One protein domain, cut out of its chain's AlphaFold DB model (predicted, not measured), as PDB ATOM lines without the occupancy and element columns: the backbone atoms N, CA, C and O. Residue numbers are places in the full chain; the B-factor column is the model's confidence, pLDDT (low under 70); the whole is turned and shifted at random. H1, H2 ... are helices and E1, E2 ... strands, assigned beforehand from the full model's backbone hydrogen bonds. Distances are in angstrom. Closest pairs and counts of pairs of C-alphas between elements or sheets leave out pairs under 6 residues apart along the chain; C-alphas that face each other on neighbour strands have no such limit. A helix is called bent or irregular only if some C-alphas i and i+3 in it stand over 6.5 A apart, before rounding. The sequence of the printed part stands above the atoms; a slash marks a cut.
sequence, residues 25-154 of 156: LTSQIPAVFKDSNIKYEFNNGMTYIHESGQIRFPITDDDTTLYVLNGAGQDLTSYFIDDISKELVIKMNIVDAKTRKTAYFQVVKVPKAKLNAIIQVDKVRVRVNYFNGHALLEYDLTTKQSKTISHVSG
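AT A GLANCE: This is residues 25 to 154 of the 156 residues of an uncharacterized protein of Desulfosporosinus hippei DSM 8344 (UniProt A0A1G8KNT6). Two sheets stand partly face to face as a sandwich, a twisted sheet of five strands and a smaller sheet of three, with their strands at 34 degrees to each other. A separate hairpin, E1 and E2, meets the smaller sheet at the end of E4, and the short helix H1 packs near E3. The 130 printed residues hold, in order, H1 and then E1 to E10; the class is mostly strand. The large sheet has the order E5, E6, E8, E9, E10 and is mixed, while the small sheet, E3, E4, E7, is antiparallel. The whole is compact, with a radius of gyration of the C-alphas of 14.1 A and spans of 42 by 32 by 25 A.

IN THESE COORDINATES: H1 takes residues 31 to 36, with C-alpha 31 at (238.489, 271.578, 190.708). It is irregular: C-alphas 32 and 35 are 7.7 A apart. E1 is residues 39 to 43, E2 46 to 51 and E3 59 to 61. E4, residues 65 to 71, is 19.4 A long; E5 is 76 to 82 and E6 87 to 92. E7, residues 105 to 111, is 19.3 A long. E8, residues 123 to 130, is 22.6 A long. E9, residues 133 to 140, and E10, residues 145 to 153, are each 23.4 A long. C-alpha 153 is at (211.407, 284.892, 196.684).

HOW THE PARTS SIT: In the large sheet, E5 and E6 form an antiparallel hairpin, with N 80 and O 89 2.9 A apart. E6 and E8 are parallel, with N 90 and O 127 2.8 A apart. E8, E9 and E10 make a meander, each strand the antiparallel neighbour of the one before; N 126 and O 137 are 2.8 A apart, and N 136 and O 150 2.9 A. E10 bends by 50 degrees at residue 150. The facing parts of the two sheets are 9.4 A centre to centre, their best planes 7 degrees apart. In the small sheet, N 67 and O 60 are 2.8 A apart in the hairpin of E3 and E4, and N 68 and O 108 are 2.9 A apart between E4 and E7. In the hairpin of E1 and E2, N 48 and O 41 are 2.8 A apart. The closest C-alphas of E2 and E4 are those of Thr 47 and Gly 71, 4.5 A. H1 is on the small sheet, its closest C-alphas to E3 those of Phe 33 and Thr 60, 6.8 A. In H1, 0 of 2 O i to N i+4 pairs and 2 of 3 O i to N i+3 pairs are within hydrogen-bond range.

THE WHOLE: The C-alphas farthest apart, those of Thr 99 and Val 121, are 43.0 A apart. The printed part has no cut. The links E6 to E7 and E7 to E8 are long. Confidence is low, under 70, at residues 51 to 55, 94 to 99 and 154.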
ATOM      1  N   LEU A  25     231.751 279.359 181.696       88.31
ATOM      2  CA  LEU A  25     230.817 278.244 181.497       88.31
ATOM      3  C   LEU A  25     231.604 276.936 181.322       88.31
ATOM      4  O   LEU A  25     232.444 276.836 180.433       88.31
ATOM      5  N   THR A  26     231.284 275.918 182.115       89.62
ATOM      6  CA  THR A  26     231.968 274.615 182.115       89.62
ATOM      7  C   THR A  26     230.969 273.457 182.172       89.62
ATOM      8  O   THR A  26     229.836 273.617 182.622       89.62
ATOM      9  N   SER A  27     231.368 272.276 181.700       89.06
ATOM     10  CA  SER A  27     230.577 271.035 181.761       89.06
ATOM     11  C   SER A  27     230.855 270.191 183.012       89.06
ATOM     12  O   SER A  27     230.204 269.170 183.225       89.06
ATOM     13  N   GLN A  28     231.813 270.602 183.844       90.25
ATOM     14  CA  GLN A  28     232.209 269.906 185.068       90.25
ATOM     15  C   GLN A  28     232.307 270.894 186.229       90.25
ATOM     16  O   GLN A  28     232.617 272.067 186.028       90.25
ATOM     17  N   ILE A  29     232.076 270.416 187.453       90.00
ATOM     18  CA  ILE A  29     232.338 271.218 188.651       90.00
ATOM     19  C   ILE A  29     233.839 271.554 188.669       90.00
ATOM     20  O   ILE A  29     234.659 270.635 188.597       90.00
ATOM     21  N   PRO A  30     234.224 272.840 188.750       90.25
ATOM     22  CA  PRO A  30     235.629 273.224 188.767       90.25
ATOM     23  C   PRO A  30     236.381 272.588 189.934       90.25
ATOM     24  O   PRO A  30     235.848 272.475 191.038       90.25
ATOM     25  N   ALA A  31     237.655 272.260 189.717       90.25
ATOM     26  CA  ALA A  31     238.489 271.578 190.708       90.25
ATOM     27  C   ALA A  31     238.599 272.320 192.055       90.25
ATOM     28  O   ALA A  31     238.766 271.675 193.085       90.25
ATOM     29  N   VAL A  32     238.454 273.651 192.067       91.06
ATOM     30  CA  VAL A  32     238.448 274.460 193.301       91.06
ATOM     31  C   VAL A  32     237.278 274.125 194.240       91.06
ATOM     32  O   VAL A  32     237.374 274.363 195.433       91.06
ATOM     33  N   PHE A  33     236.206 273.503 193.737       89.88
ATOM     34  CA  PHE A  33     235.047 273.056 194.524       89.88
ATOM     35  C   PHE A  33     235.071 271.556 194.861       89.88
ATOM     36  O   PHE A  33     234.083 271.033 195.380       89.88
ATOM     37  N   LYS A  34     236.160 270.833 194.556       82.94
ATOM     38  CA  LYS A  34     236.222 269.365 194.711       82.94
ATOM     39  C   LYS A  34     235.912 268.898 196.140       82.94
ATOM     40  O   LYS A  34     235.269 267.870 196.320       82.94
ATOM     41  N   ASP A  35     236.316 269.684 197.139       78.00
ATOM     42  CA  ASP A  35     236.186 269.337 198.557       78.00
ATOM     43  C   ASP A  35     234.811 269.728 199.132       78.00
ATOM     44  O   ASP A  35     234.462 269.365 200.252       78.00
ATOM     45  N   SER A  36     233.986 270.442 198.357       75.56
ATOM     46  CA  SER A  36     232.696 270.973 198.808       75.56
ATOM     47  C   SER A  36     231.536 269.970 198.713       75.56
ATOM     48  O   SER A  36     230.401 270.349 198.994       75.56
ATOM     49  N   ASN A  37     231.782 268.709 198.324       79.62
ATOM     50  CA  ASN A  37     230.759 267.654 198.175       79.62
ATOM     51  C   ASN A  37     229.498 268.128 197.421       79.62
ATOM     52  O   ASN A  37     228.364 267.838 197.812       79.62
ATOM     53  N   ILE A  38     229.700 268.890 196.341       86.12
ATOM     54  CA  ILE A  38     228.619 269.509 195.573       86.12
ATOM     55  C   ILE A  38     227.733 268.431 194.944       86.12
ATOM     56  O   ILE A  38     228.188 267.624 194.134       86.12
ATOM     57  N   LYS A  39     226.443 268.458 195.284       87.94
ATOM     58  CA  LYS A  39     225.406 267.646 194.642       87.94
ATOM     59  C   LYS A  39     224.610 268.512 193.679       87.94
ATOM     60  O   LYS A  39     224.264 269.648 194.008       87.94
ATOM     61  N   TYR A  40     224.303 267.974 192.504       90.06
ATOM     62  CA  TYR A  40     223.518 268.679 191.501       90.06
ATOM     63  C   TYR A  40     222.483 267.769 190.838       90.06
ATOM     64  O   TYR A  40     222.672 266.556 190.749       90.06
ATOM     65  N   GLU A  41     221.406 268.377 190.355       89.69
ATOM     66  CA  GLU A  41     220.396 267.764 189.496       89.69
ATOM     67  C   GLU A  41     220.472 268.415 188.113       89.69
ATOM     68  O   GLU A  41     220.693 269.621 187.995       89.69
ATOM     69  N   PHE A  42     220.300 267.624 187.054       88.88
ATOM     70  CA  PHE A  42     220.122 268.142 185.703       88.88
ATOM     71  C   PHE A  42     218.757 267.723 185.170       88.88
ATOM     72  O   PHE A  42     218.487 266.533 185.023       88.88
ATOM     73  N   ASN A  43     217.914 268.706 184.870       85.94
ATOM     74  CA  ASN A  43     216.536 268.493 184.461       85.94
ATOM     75  C   ASN A  43     216.119 269.557 183.439       85.94
ATOM     76  O   ASN A  43     216.356 270.746 183.646       85.94
ATOM     77  N   ASN A  44     215.524 269.131 182.321       82.44
ATOM     78  CA  ASN A  44     215.023 270.009 181.255       82.44
ATOM     79  C   ASN A  44     216.017 271.096 180.808       82.44
ATOM     80  O   ASN A  44     215.651 272.253 180.609       82.44
ATOM     81  N   GLY A  45     217.296 270.730 180.668       80.38
ATOM     82  CA  GLY A  45     218.330 271.661 180.214       80.38
ATOM     83  C   GLY A  45     218.848 272.631 181.282       80.38
ATOM     84  O   GLY A  45     219.693 273.475 180.975       80.38
ATOM     85  N   MET A  46     218.390 272.491 182.526       84.38
ATOM     86  CA  MET A  46     218.817 273.280 183.677       84.38
ATOM     87  C   MET A  46     219.593 272.414 184.663       84.38
ATOM     88  O   MET A  46     219.202 271.289 184.971       84.38
ATOM     89  N   THR A  47     220.700 272.946 185.163       88.19
ATOM     90  CA  THR A  47     221.456 272.358 186.266       88.19
ATOM     91  C   THR A  47     221.130 273.114 187.543       88.19
ATOM     92  O   THR A  47     221.227 274.336 187.577       88.19
ATOM     93  N   TYR A  48     220.784 272.388 188.596       87.19
ATOM     94  CA  TYR A  48     220.510 272.925 189.922       87.19
ATOM     95  C   TYR A  48     221.520 272.359 190.905       87.19
ATOM     96  O   TYR A  48     221.770 271.157 190.913       87.19
ATOM     97  N   ILE A  49     222.107 273.216 191.734       88.88
ATOM     98  CA  ILE A  49     222.996 272.783 192.813       88.88
ATOM     99  C   ILE A  49     222.181 272.739 194.098       88.88
ATOM    100  O   ILE A  49     221.560 273.737 194.463       88.88
ATOM    101  N   HIS A  50     222.197 271.593 194.778       81.81
ATOM    102  CA  HIS A  50     221.389 271.356 195.968       81.81
ATOM    103  C   HIS A  50     222.251 271.186 197.216       81.81
ATOM    104  O   HIS A  50     223.222 270.428 197.227       81.81
ATOM    105  N   GLU A  51     221.814 271.800 198.311       69.62
ATOM    106  CA  GLU A  51     222.210 271.423 199.667       69.62
ATOM    107  C   GLU A  51     220.956 271.377 200.540       69.62
ATOM    108  O   GLU A  51     220.144 272.301 200.513       69.62
ATOM    109  N   SER A  52     220.761 270.278 201.275       65.56
ATOM    110  CA  SER A  52     219.612 270.102 202.182       65.56
ATOM    111  C   SER A  52     218.240 270.408 201.547       65.56
ATOM    112  O   SER A  52     217.323 270.863 202.224       65.56
ATOM    113  N   GLY A  53     218.093 270.164 200.238       59.66
ATOM    114  CA  GLY A  53     216.843 270.367 199.495       59.66
ATOM    115  C   GLY A  53     216.601 271.785 198.953       59.66
ATOM    116  O   GLY A  53     215.553 272.007 198.355       59.66
ATOM    117  N   GLN A  54     217.538 272.730 199.102       65.69
ATOM    118  CA  GLN A  54     217.424 274.096 198.560       65.69
ATOM    119  C   GLN A  54     218.444 274.363 197.444       65.69
ATOM    120  O   GLN A  54     219.531 273.783 197.444       65.69
ATOM    121  N   ILE A  55     218.094 275.254 196.502       68.31
ATOM    122  CA  ILE A  55     219.040 275.771 195.501       68.31
ATOM    123  C   ILE A  55     220.125 276.564 196.234       68.31
ATOM    124  O   ILE A  55     219.818 277.475 197.005       68.31
ATOM    125  N   ARG A  56     221.390 276.231 195.974       81.50
ATOM    126  CA  ARG A  56     222.556 276.866 196.597       81.50
ATOM    127  C   ARG A  56     223.478 277.483 195.550       81.50
ATOM    128  O   ARG A  56     223.622 276.956 194.451       81.50
ATOM    129  N   PHE A  57     224.172 278.541 195.958       89.81
ATOM    130  CA  PHE A  57     225.335 279.093 195.266       89.81
ATOM    131  C   PHE A  57     226.584 278.810 196.109       89.81
ATOM    132  O   PHE A  57     226.856 279.557 197.049       89.81
ATOM    133  N   PRO A  58     227.301 277.696 195.873       92.38
ATOM    134  CA  PRO A  58     228.535 277.410 196.593       92.38
ATOM    135  C   PRO A  58     229.565 278.516 196.389       92.38
ATOM    136  O   PRO A  58     229.754 278.999 195.270       92.38
ATOM    137  N   ILE A  59     230.251 278.876 197.470       94.56
ATOM    138  CA  ILE A  59     231.321 279.871 197.463       94.56
ATOM    139  C   ILE A  59     232.589 279.198 197.981       94.56
ATOM    140  O   ILE A  59     232.544 278.471 198.973       94.56
ATOM    141  N   THR A  60     233.704 279.429 197.299       95.00
ATOM    142  CA  THR A  60     235.042 279.050 197.764       95.00
ATOM    143  C   THR A  60     236.045 280.121 197.353       95.00
ATOM    144  O   THR A  60     235.707 281.030 196.597       95.00
ATOM    145  N   ASP A  61     237.277 280.049 197.833       95.38
ATOM    146  CA  ASP A  61     238.339 280.968 197.450       95.38
ATOM    147  C   ASP A  61     239.713 280.299 197.488       95.38
ATOM    148  O   ASP A  61     239.956 279.382 198.272       95.38
ATOM    149  N   ASP A  62     240.619 280.816 196.665       93.75
ATOM    150  CA  ASP A  62     242.061 280.595 196.781       93.75
ATOM    151  C   ASP A  62     242.757 281.887 197.240       93.75
ATOM    152  O   ASP A  62     242.105 282.866 197.603       93.75
ATOM    153  N   ASP A  63     244.087 281.925 197.229       92.38
ATOM    154  CA  ASP A  63     244.869 283.088 197.673       92.38
ATOM    155  C   ASP A  63     244.536 284.389 196.923       92.38
ATOM    156  O   ASP A  63     244.701 285.483 197.464       92.38
ATOM    157  N   THR A  64     244.020 284.294 195.700       93.56
ATOM    158  CA  THR A  64     243.851 285.422 194.775       93.56
ATOM    159  C   THR A  64     242.409 285.686 194.367       93.56
ATOM    160  O   THR A  64     242.089 286.815 193.992       93.56
ATOM    161  N   THR A  65     241.535 284.685 194.438       95.19
ATOM    162  CA  THR A  65     240.229 284.708 193.772       95.19
ATOM    163  C   THR A  65     239.145 284.109 194.660       95.19
ATOM    164  O   THR A  65     239.327 283.051 195.253       95.19
ATOM    165  N   LEU A  66     237.997 284.784 194.725       96.38
ATOM    166  CA  LEU A  66     236.740 284.245 195.239       96.38
ATOM    167  C   LEU A  66     235.940 283.657 194.075       96.38
ATOM    168  O   LEU A  66     235.759 284.308 193.045       96.38
ATOM    169  N   TYR A  67     235.422 282.454 194.258       95.56
ATOM    170  CA  TYR A  67     234.634 281.733 193.274       95.56
ATOM    171  C   TYR A  67     233.199 281.581 193.755       95.56
ATOM    172  O   TYR A  67     232.963 281.155 194.885       95.56
ATOM    173  N   VAL A  68     232.237 281.854 192.876       95.06
ATOM    174  CA  VAL A  68     230.817 281.575 193.124       95.06
ATOM    175  C   VAL A  68     230.298 280.656 192.033       95.06
ATOM    176  O   VAL A  68     230.321 281.015 190.854       95.06
ATOM    177  N   LEU A  69     229.853 279.464 192.422       93.75
ATOM    178  CA  LEU A  69     229.353 278.441 191.510       93.75
ATOM    179  C   LEU A  69     227.836 278.552 191.351       93.75
ATOM    180  O   LEU A  69     227.095 278.696 192.323       93.75
ATOM    181  N   ASN A  70     227.376 278.415 190.115       91.31
ATOM    182  CA  ASN A  70     225.973 278.340 189.750       91.31
ATOM    183  C   ASN A  70     225.724 277.116 188.864       91.31
ATOM    184  O   ASN A  70     226.519 276.802 187.975       91.31
ATOM    185  N   GLY A  71     224.593 276.450 189.075       88.06
ATOM    186  CA  GLY A  71     224.072 275.490 188.111       88.06
ATOM    187  C   GLY A  71     223.479 276.244 186.921       88.06
ATOM    188  O   GLY A  71     222.703 277.184 187.083       88.06
ATOM    189  N   ALA A  72     223.876 275.888 185.703       75.81
ATOM    190  CA  ALA A  72     223.481 276.655 184.536       75.81
ATOM    191  C   ALA A  72     222.010 276.366 184.166       75.81
ATOM    192  O   ALA A  72     221.658 275.256 183.763       75.81
ATOM    193  N   GLY A  73     221.161 277.393 184.243       70.88
ATOM    194  CA  GLY A  73     219.726 277.366 183.914       70.88
ATOM    195  C   GLY A  73     219.119 278.771 183.967       70.88
ATOM    196  O   GLY A  73     218.451 279.200 183.034       70.88
ATOM    197  N   GLN A  74     219.479 279.533 185.002       71.31
ATOM    198  CA  GLN A  74     219.540 280.995 184.958       71.31
ATOM    199  C   GLN A  74     220.994 281.369 184.714       71.31
ATOM    200  O   GLN A  74     221.852 281.015 185.525       71.31
ATOM    201  N   ASP A  75     221.288 282.020 183.594       79.12
ATOM    202  CA  ASP A  75     222.677 282.327 183.294       79.12
ATOM    203  C   ASP A  75     223.159 283.527 184.125       79.12
ATOM    204  O   ASP A  75     222.524 284.586 184.140       79.12
ATOM    205  N   LEU A  76     224.305 283.371 184.791       86.38
ATOM    206  CA  LEU A  76     225.066 284.479 185.366       86.38
ATOM    207  C   LEU A  76     225.438 285.451 184.240       86.38
ATOM    208  O   LEU A  76     226.014 285.028 183.236       86.38
ATOM    209  N   THR A  77     225.107 286.732 184.394       86.62
ATOM    210  CA  THR A  77     225.313 287.745 183.341       86.62
ATOM    211  C   THR A  77     226.400 288.740 183.681       86.62
ATOM    212  O   THR A  77     227.138 289.183 182.808       86.62
ATOM    213  N   SER A  78     226.477 289.129 184.948       89.50
ATOM    214  CA  SER A  78     227.423 290.127 185.424       89.50
ATOM    215  C   SER A  78     227.557 290.048 186.934       89.50
ATOM    216  O   SER A  78     226.718 289.466 187.626       89.50
ATOM    217  N   TYR A  79     228.597 290.685 187.451       93.62
ATOM    218  CA  TYR A  79     228.697 291.006 188.860       93.62
ATOM    219  C   TYR A  79     229.321 292.391 189.031       93.62
ATOM    220  O   TYR A  79     229.947 292.919 188.111       93.62
ATOM    221  N   PHE A  80     229.146 292.981 190.204       94.06
ATOM    222  CA  PHE A  80     229.785 294.233 190.592       94.06
ATOM    223  C   PHE A  80     229.949 294.303 192.112       94.06
ATOM    224  O   PHE A  80     229.341 293.527 192.851       94.06
ATOM    225  N   ILE A  81     230.792 295.226 192.568       95.94
ATOM    226  CA  ILE A  81     230.985 295.522 193.986       95.94
ATOM    227  C   ILE A  81     230.081 296.696 194.343       95.94
ATOM    228  O   ILE A  81     230.162 297.749 193.711       95.94
ATOM    229  N   ASP A  82     229.199 296.500 195.314       95.62
ATOM    230  CA  ASP A  82     228.391 297.569 195.889       95.62
ATOM    231  C   ASP A  82     229.036 298.032 197.198       95.62
ATOM    232  O   ASP A  82     228.900 297.405 198.253       95.62
ATOM    233  N   ASP A  83     229.750 299.151 197.121       91.06
ATOM    234  CA  ASP A  83     230.466 299.725 198.259       91.06
ATOM    235  C   ASP A  83     229.541 300.296 199.339       91.06
ATOM    236  O   ASP A  83     229.993 300.472 200.476       91.06
ATOM    237  N   ILE A  84     228.278 300.592 199.007       94.75
ATOM    238  CA  ILE A  84     227.296 301.146 199.946       94.75
ATOM    239  C   ILE A  84     226.755 300.022 200.823       94.75
ATOM    240  O   ILE A  84     226.782 300.131 202.050       94.75
ATOM    241  N   SER A  85     226.289 298.935 200.205       94.94
ATOM    242  CA  SER A  85     225.779 297.773 200.944       94.94
ATOM    243  C   SER A  85     226.885 296.852 201.468       94.94
ATOM    244  O   SER A  85     226.623 296.047 202.361       94.94
ATOM    245  N   LYS A  86     228.125 297.025 200.986       96.81
ATOM    246  CA  LYS A  86     229.293 296.183 201.288       96.81
ATOM    247  C   LYS A  86     229.104 294.745 200.811       96.81
ATOM    248  O   LYS A  86     229.323 293.791 201.555       96.81
ATOM    249  N   GLU A  87     228.702 294.595 199.551       97.69
ATOM    250  CA  GLU A  87     228.346 293.300 198.971       97.69
ATOM    251  C   GLU A  87     228.931 293.099 197.569       97.69
ATOM    252  O   GLU A  87     229.008 294.017 196.751       97.69
ATOM    253  N   LEU A  88     229.296 291.853 197.268       97.44
ATOM    254  CA  LEU A  88     229.471 291.379 195.902       97.44
ATOM    255  C   LEU A  88     228.085 291.057 195.344       97.44
ATOM    256  O   LEU A  88     227.431 290.121 195.803       97.44
ATOM    257  N   VAL A  89     227.645 291.800 194.337       96.25
ATOM    258  CA  VAL A  89     226.338 291.594 193.714       96.25
ATOM    259  C   VAL A  89     226.514 290.852 192.400       96.25
ATOM    260  O   VAL A  89     227.169 291.346 191.487       96.25
ATOM    261  N   ILE A  90     225.889 289.686 192.280       94.25
ATOM    262  CA  ILE A  90     225.847 288.857 191.073       94.25
ATOM    263  C   ILE A  90     224.449 288.964 190.470       94.25
ATOM    264  O   ILE A  90     223.447 288.796 191.166       94.25
ATOM    265  N   LYS A  91     224.369 289.245 189.169       91.44
ATOM    266  CA  LYS A  91     223.112 289.291 188.419       91.44
ATOM    267  C   LYS A  91     222.952 288.041 187.565       91.44
ATOM    268  O   LYS A  91     223.888 287.607 186.891       91.44
ATOM    269  N   MET A  92     221.738 287.515 187.564       87.56
ATOM    270  CA  MET A  92     221.316 286.405 186.719       87.56
ATOM    271  C   MET A  92     220.255 286.882 185.728       87.56
ATOM    272  O   MET A  92     219.472 287.785 186.033       87.56
ATOM    273  N   ASN A  93     220.222 286.280 184.543       77.31
ATOM    274  CA  ASN A  93     219.149 286.505 183.577       77.31
ATOM    275  C   ASN A  93     217.868 285.754 183.964       77.31
ATOM    276  O   ASN A  93     217.866 284.861 184.817       77.31
ATOM    277  N   ILE A  94     216.776 286.118 183.288       66.88
ATOM    278  CA  ILE A  94     215.526 285.351 183.287       66.88
ATOM    279  C   ILE A  94     215.834 283.913 182.845       66.88
ATOM    280  O   ILE A  94     216.711 283.687 182.012       66.88
ATOM    281  N   VAL A  95     215.151 282.944 183.464       63.53
ATOM    282  CA  VAL A  95     215.278 281.521 183.131       63.53
ATOM    283  C   VAL A  95     214.862 281.328 181.674       63.53
ATOM    284  O   VAL A  95     213.671 281.286 181.382       63.53
ATOM    285  N   ASP A  96     215.828 281.154 180.782       58.62
ATOM    286  CA  ASP A  96     215.563 280.604 179.460       58.62
ATOM    287  C   ASP A  96     216.012 279.150 179.483       58.62
ATOM    288  O   ASP A  96     217.203 278.849 179.598       58.62
ATOM    289  N   ALA A  97     215.048 278.231 179.401       57.84
ATOM    290  CA  ALA A  97     215.343 276.813 179.276       57.84
ATOM    291  C   ALA A  97     216.194 276.605 178.017       57.84
ATOM    292  O   ALA A  97     215.719 276.714 176.885       57.84
ATOM    293  N   LYS A  98     217.483 276.328 178.209       66.12
ATOM    294  CA  LYS A  98     218.378 276.001 177.102       66.12
ATOM    295  C   LYS A  98     218.182 274.545 176.728       66.12
ATOM    296  O   LYS A  98     218.061 273.686 177.593       66.12
ATOM    297  N   THR A  99     218.242 274.231 175.438       68.56
ATOM    298  CA  THR A  99     218.267 272.852 174.929       68.56
ATOM    299  C   THR A  99     219.632 272.202 175.184       68.56
ATOM    300  O   THR A  99     220.352 271.795 174.273       68.56
ATOM    301  N   ARG A 100     220.034 272.125 176.455       75.62
ATOM    302  CA  ARG A 100     221.242 271.421 176.888       75.62
ATOM    303  C   ARG A 100     220.924 269.933 177.005       75.62
ATOM    304  O   ARG A 100     219.848 269.552 177.453       75.62
ATOM    305  N   LYS A 101     221.875 269.090 176.598       83.12
ATOM    306  CA  LYS A 101     221.790 267.621 176.730       83.12
ATOM    307  C   LYS A 101     222.537 267.088 177.953       83.12
ATOM    308  O   LYS A 101     222.414 265.915 178.283       83.12
ATOM    309  N   THR A 102     223.326 267.940 178.597       86.50
ATOM    310  CA  THR A 102     224.191 267.607 179.728       86.50
ATOM    311  C   THR A 102     224.182 268.749 180.731       86.50
ATOM    312  O   THR A 102     223.814 269.874 180.385       86.50
ATOM    313  N   ALA A 103     224.630 268.467 181.954       88.88
ATOM    314  CA  ALA A 103     224.814 269.490 182.967       88.88
ATOM    315  C   ALA A 103     225.879 270.511 182.548       88.88
ATOM    316  O   ALA A 103     226.876 270.161 181.914       88.88
ATOM    317  N   TYR A 104     225.652 271.765 182.925       90.00
ATOM    318  CA  TYR A 104     226.625 272.842 182.804       90.00
ATOM    319  C   TYR A 104     226.626 273.661 184.088       90.00
ATOM    320  O   TYR A 104     225.613 273.777 184.778       90.00
ATOM    321  N   PHE A 105     227.761 274.275 184.374       91.25
ATOM    322  CA  PHE A 105     227.964 275.139 185.519       91.25
ATOM    323  C   PHE A 105     228.529 276.466 185.050       91.25
ATOM    324  O   PHE A 105     229.255 276.525 184.056       91.25
ATOM    325  N   GLN A 106     228.207 277.522 185.781       91.69
ATOM    326  CA  GLN A 106     228.851 278.811 185.619       91.69
ATOM    327  C   GLN A 106     229.601 279.187 186.883       91.69
ATOM    328  O   GLN A 106     229.141 278.908 187.989       91.69
ATOM    329  N   VAL A 107     230.741 279.839 186.712       93.19
ATOM    330  CA  VAL A 107     231.614 280.225 187.819       93.19
ATOM    331  C   VAL A 107     231.913 281.698 187.695       93.19
ATOM    332  O   VAL A 107     232.561 282.094 186.731       93.19
ATOM    333  N   VAL A 108     231.491 282.496 188.672       94.62
ATOM    334  CA  VAL A 108     232.034 283.848 188.824       94.62
ATOM    335  C   VAL A 108     233.401 283.729 189.482       94.62
ATOM    336  O   VAL A 108     233.511 283.109 190.538       94.62
ATOM    337  N   LYS A 109     234.423 284.326 188.876       95.19
ATOM    338  CA  LYS A 109     235.782 284.451 189.398       95.19
ATOM    339  C   LYS A 109     236.021 285.912 189.743       95.19
ATOM    340  O   LYS A 109     236.153 286.752 188.859       95.19
ATOM    341  N   VAL A 110     236.064 286.234 191.030       94.88
ATOM    342  CA  VAL A 110     236.264 287.604 191.500       94.88
ATOM    343  C   VAL A 110     237.650 287.737 192.119       94.88
ATOM    344  O   VAL A 110     237.892 287.161 193.180       94.88
ATOM    345  N   PRO A 111     238.560 288.527 191.520       94.38
ATOM    346  CA  PRO A 111     239.843 288.820 192.140       94.38
ATOM    347  C   PRO A 111     239.649 289.436 193.529       94.38
ATOM    348  O   PRO A 111     238.942 290.436 193.671       94.38
ATOM    349  N   LYS A 112     240.315 288.890 194.548       93.75
ATOM    350  CA  LYS A 112     240.233 289.368 195.939       93.75
ATOM    351  C   LYS A 112     240.622 290.831 196.092       93.75
ATOM    352  O   LYS A 112     240.034 291.528 196.910       93.75
ATOM    353  N   ALA A 113     241.516 291.335 195.242       92.31
ATOM    354  CA  ALA A 113     241.855 292.755 195.197       92.31
ATOM    355  C   ALA A 113     240.625 293.664 194.975       92.31
ATOM    356  O   ALA A 113     240.585 294.768 195.513       92.31
ATOM    357  N   LYS A 114     239.602 293.196 194.239       93.06
ATOM    358  CA  LYS A 114     238.329 293.917 194.052       93.06
ATOM    359  C   LYS A 114     237.431 293.860 195.302       93.06
ATOM    360  O   LYS A 114     236.536 294.684 195.431       93.06
ATOM    361  N   LEU A 115     237.649 292.909 196.215       94.19
ATOM    362  CA  LEU A 115     236.808 292.672 197.398       94.19
ATOM    363  C   LEU A 115     237.246 293.471 198.633       94.19
ATOM    364  O   LEU A 115     236.475 293.579 199.583       94.19
ATOM    365  N   ASN A 116     238.449 294.052 198.635       91.88
ATOM    366  CA  ASN A 116     239.024 294.737 199.801       91.88
ATOM    367  C   ASN A 116     238.089 295.787 200.429       91.88
ATOM    368  O   ASN A 116     238.062 295.934 201.646       91.88
ATOM    369  N   ALA A 117     237.302 296.493 199.612       91.38
ATOM    370  CA  ALA A 117     236.387 297.540 200.074       91.38
ATOM    371  C   ALA A 117     235.128 297.016 200.794       91.38
ATOM    372  O   ALA A 117     234.420 297.803 201.439       91.38
ATOM    373  N   ILE A 118     234.846 295.714 200.677       95.38
ATOM    374  CA  ILE A 118     233.630 295.067 201.186       95.38
ATOM    375  C   ILE A 118     233.897 293.931 202.180       95.38
ATOM    376  O   ILE A 118     232.947 293.415 202.763       95.38
ATOM    377  N   ILE A 119     235.159 293.549 202.402       94.69
ATOM    378  CA  ILE A 119     235.511 292.568 203.435       94.69
ATOM    379  C   ILE A 119     235.241 293.170 204.817       94.69
ATOM    380  O   ILE A 119     235.726 294.250 205.155       94.69
ATOM    381  N   GLN A 120     234.485 292.442 205.634       91.56
ATOM    382  CA  GLN A 120     234.158 292.811 207.008       91.56
ATOM    383  C   GLN A 120     234.522 291.657 207.934       91.56
ATOM    384  O   GLN A 120     233.831 290.646 207.936       91.56
ATOM    385  N   VAL A 121     235.584 291.807 208.734       92.56
ATOM    386  CA  VAL A 121     236.014 290.780 209.706       92.56
ATOM    387  C   VAL A 121     236.160 289.406 209.028       92.56
ATOM    388  O   VAL A 121     235.444 288.463 209.350       92.56
ATOM    389  N   ASP A 122     237.019 289.340 208.007       94.25
ATOM    390  CA  ASP A 122     237.276 288.150 207.177       94.25
ATOM    391  C   ASP A 122     236.051 287.562 206.463       94.25
ATOM    392  O   ASP A 122     236.081 286.427 205.992       94.25
ATOM    393  N   LYS A 123     234.967 288.331 206.330       96.69
ATOM    394  CA  LYS A 123     233.750 287.884 205.651       96.69
ATOM    395  C   LYS A 123     233.433 288.725 204.437       96.69
ATOM    396  O   LYS A 123     233.620 289.940 204.431       96.69
ATOM    397  N   VAL A 124     232.890 288.062 203.424       97.62
ATOM    398  CA  VAL A 124     232.356 288.680 202.211       97.62
ATOM    399  C   VAL A 124     230.884 288.327 202.109       97.62
ATOM    400  O   VAL A 124     230.501 287.159 202.206       97.62
ATOM    401  N   ARG A 125     230.048 289.341 201.893       97.56
ATOM    402  CA  ARG A 125     228.638 289.137 201.572       97.56
ATOM    403  C   ARG A 125     228.453 289.070 200.066       97.56
ATOM    404  O   ARG A 125     228.982 289.908 199.338       97.56
ATOM    405  N   VAL A 126     227.700 288.076 199.614       97.38
ATOM    406  CA  VAL A 126     227.404 287.843 198.202       97.38
ATOM    407  C   VAL A 126     225.896 287.855 198.012       97.38
ATOM    408  O   VAL A 126     225.192 286.997 198.544       97.38
ATOM    409  N   ARG A 127     225.396 288.819 197.242       96.06
ATOM    410  CA  ARG A 127     223.992 288.891 196.843       96.06
ATOM    411  C   ARG A 127     223.840 288.346 195.437       96.06
ATOM    412  O   ARG A 127     224.382 288.910 194.492       96.06
ATOM    413  N   VAL A 128     223.062 287.285 195.289       92.94
ATOM    414  CA  VAL A 128     222.713 286.723 193.986       92.94
ATOM    415  C   VAL A 128     221.294 287.146 193.638       92.94
ATOM    416  O   VAL A 128     220.338 286.678 194.253       92.94
ATOM    417  N   ASN A 129     221.170 288.052 192.669       91.25
ATOM    418  CA  ASN A 129     219.900 288.571 192.173       91.25
ATOM    419  C   ASN A 129     219.407 287.720 191.002       91.25
ATOM    420  O   ASN A 129     220.063 287.650 189.958       91.25
ATOM    421  N   TYR A 130     218.218 287.153 191.149       85.44
ATOM    422  CA  TYR A 130     217.482 286.467 190.091       85.44
ATOM    423  C   TYR A 130     216.179 287.214 189.794       85.44
ATOM    424  O   TYR A 130     215.796 288.134 190.513       85.44
ATOM    425  N   PHE A 131     215.501 286.836 188.705       76.38
ATOM    426  CA  PHE A 131     214.366 287.588 188.150       76.38
ATOM    427  C   PHE A 131     213.336 288.040 189.199       76.38
ATOM    428  O   PHE A 131     212.948 289.202 189.219       76.38
ATOM    429  N   ASN A 132     212.972 287.141 190.117       79.12
ATOM    430  CA  ASN A 132     212.016 287.406 191.186       79.12
ATOM    431  C   ASN A 132     212.687 287.299 192.555       79.12
ATOM    432  O   ASN A 132     212.281 286.478 193.367       79.12
ATOM    433  N   GLY A 133     213.738 288.069 192.821       87.94
ATOM    434  CA  GLY A 133     214.274 288.219 194.174       87.94
ATOM    435  C   GLY A 133     215.771 287.976 194.286       87.94
ATOM    436  O   GLY A 133     216.526 288.194 193.340       87.94
ATOM    437  N   HIS A 134     216.215 287.608 195.484       90.69
ATOM    438  CA  HIS A 134     217.638 287.453 195.752       90.69
ATOM    439  C   HIS A 134     217.931 286.501 196.907       90.69
ATOM    440  O   HIS A 134     217.158 286.378 197.859       90.69
ATOM    441  N   ALA A 135     219.112 285.896 196.847       91.12
ATOM    442  CA  ALA A 135     219.742 285.240 197.980       91.12
ATOM    443  C   ALA A 135     220.902 286.110 198.476       91.12
ATOM    444  O   ALA A 135     221.722 286.554 197.671       91.12
ATOM    445  N   LEU A 136     220.985 286.334 199.785       94.94
ATOM    446  CA  LEU A 136     222.145 286.941 200.431       94.94
ATOM    447  C   LEU A 136     222.912 285.860 201.185       94.94
ATOM    448  O   LEU A 136     222.362 285.183 202.055       94.94
ATOM    449  N   LEU A 137     224.188 285.717 200.859       94.75
ATOM    450  CA  LEU A 137     225.100 284.733 201.428       94.75
ATOM    451  C   LEU A 137     226.213 285.467 202.174       94.75
ATOM    452  O   LEU A 137     226.670 286.520 201.737       94.75
ATOM    453  N   GLU A 138     226.670 284.903 203.284       96.06
ATOM    454  CA  GLU A 138     227.893 285.323 203.968       96.06
ATOM    455  C   GLU A 138     228.910 284.196 203.833       96.06
ATOM    456  O   GLU A 138     228.625 283.053 204.202       96.06
ATOM    457  N   TYR A 139     230.075 284.528 203.290       96.44
ATOM    458  CA  TYR A 139     231.208 283.629 203.173       96.44
ATOM    459  C   TYR A 139     232.330 284.090 204.093       96.44
ATOM    460  O   TYR A 139     232.706 285.261 204.075       96.44
ATOM    461  N   ASP A 140     232.851 283.166 204.886       96.50
ATOM    462  CA  ASP A 140     233.945 283.398 205.817       96.50
ATOM    463  C   ASP A 140     235.260 282.905 205.193       96.50
ATOM    464  O   ASP A 140     235.437 281.714 204.924       96.50
ATOM    465  N   LEU A 141     236.173 283.843 204.934       94.81
ATOM    466  CA  LEU A 141     237.445 283.611 204.247       94.81
ATOM    467  C   LEU A 141     238.405 282.741 205.069       94.81
ATOM    468  O   LEU A 141     239.315 282.142 204.493       94.81
ATOM    469  N   THR A 142     238.206 282.655 206.384       94.38
ATOM    470  CA  THR A 142     239.070 281.907 207.302       94.38
ATOM    471  C   THR A 142     238.599 280.464 207.433       94.38
ATOM    472  O   THR A 142     239.380 279.530 207.268       94.38
ATOM    473  N   THR A 143     237.307 280.263 207.689       94.69
ATOM    474  CA  THR A 143     236.712 278.930 207.885       94.69
ATOM    475  C   THR A 143     236.310 278.247 206.582       94.69
ATOM    476  O   THR A 143     236.024 277.051 206.594       94.69
ATOM    477  N   LYS A 144     236.291 278.984 205.462       92.31
ATOM    478  CA  LYS A 144     235.849 278.510 204.140       92.31
ATOM    479  C   LYS A 144     234.399 278.028 204.130       92.31
ATOM    480  O   LYS A 144     234.024 277.146 203.358       92.31
ATOM    481  N   GLN A 145     233.568 278.597 205.003       90.88
ATOM    482  CA  GLN A 145     232.158 278.243 205.120       90.88
ATOM    483  C   GLN A 145     231.267 279.357 204.580       90.88
ATOM    484  O   GLN A 145     231.478 280.541 204.839       90.88
ATOM    485  N   SER A 146     230.227 278.953 203.848       90.94
ATOM    486  CA  SER A 146     229.154 279.841 203.398       90.94
ATOM    487  C   SER A 146     227.862 279.535 204.143       90.94
ATOM    488  O   SER A 146     227.506 278.363 204.302       90.94
ATOM    489  N   LYS A 147     227.122 280.574 204.523       90.94
ATOM    490  CA  LYS A 147     225.756 280.458 205.042       90.94
ATOM    491  C   LYS A 147     224.818 281.414 204.319       90.94
ATOM    492  O   LYS A 147     225.200 282.530 203.968       90.94
ATOM    493  N   THR A 148     223.570 280.997 204.147       90.88
ATOM    494  CA  THR A 148     222.504 281.879 203.669       90.88
ATOM    495  C   THR A 148     222.053 282.781 204.814       90.88
ATOM    496  O   THR A 148     221.681 282.295 205.880       90.88
ATOM    497  N   ILE A 149     222.099 284.093 204.600       92.19
ATOM    498  CA  ILE A 149     221.607 285.113 205.534       92.19
ATOM    499  C   ILE A 149     220.123 285.369 205.298       92.19
ATOM    500  O   ILE A 149     219.338 285.429 206.240       92.19
ATOM    501  N   SER A 150     219.738 285.522 204.034       90.62
ATOM    502  CA  SER A 150     218.350 285.719 203.641       90.62
ATOM    503  C   SER A 150     218.096 285.153 202.252       90.62
ATOM    504  O   SER A 150     218.989 285.059 201.407       90.62
ATOM    505  N   HIS A 151     216.846 284.772 202.025       86.44
ATOM    506  CA  HIS A 151     216.345 284.379 200.724       86.44
ATOM    507  C   HIS A 151     214.994 285.051 200.531       86.44
ATOM    508  O   HIS A 151     214.049 284.788 201.275       86.44
ATOM    509  N   VAL A 152     214.916 285.945 199.555       85.31
ATOM    510  CA  VAL A 152     213.680 286.616 199.175       85.31
ATOM    511  C   VAL A 152     213.240 286.021 197.851       85.31
ATOM    512  O   VAL A 152     213.871 286.244 196.819       85.31
ATOM    513  N   SER A 153     212.156 285.253 197.882       78.25
ATOM    514  CA  SER A 153     211.407 284.892 196.684       78.25
ATOM    515  C   SER A 153     210.364 285.975 196.426       78.25
ATOM    516  O   SER A 153     209.538 286.261 197.292       78.25
ATOM    517  N   GLY A 154     210.390 286.573 195.245       60.66
ATOM    518  CA  GLY A 154     209.331 287.431 194.740       60.66
ATOM    519  C   GLY A 154     208.051 286.612 194.690       60.66
ATOM    520  O   GLY A 154     208.002 285.577 194.022       60.66
TER     521      GLY A 154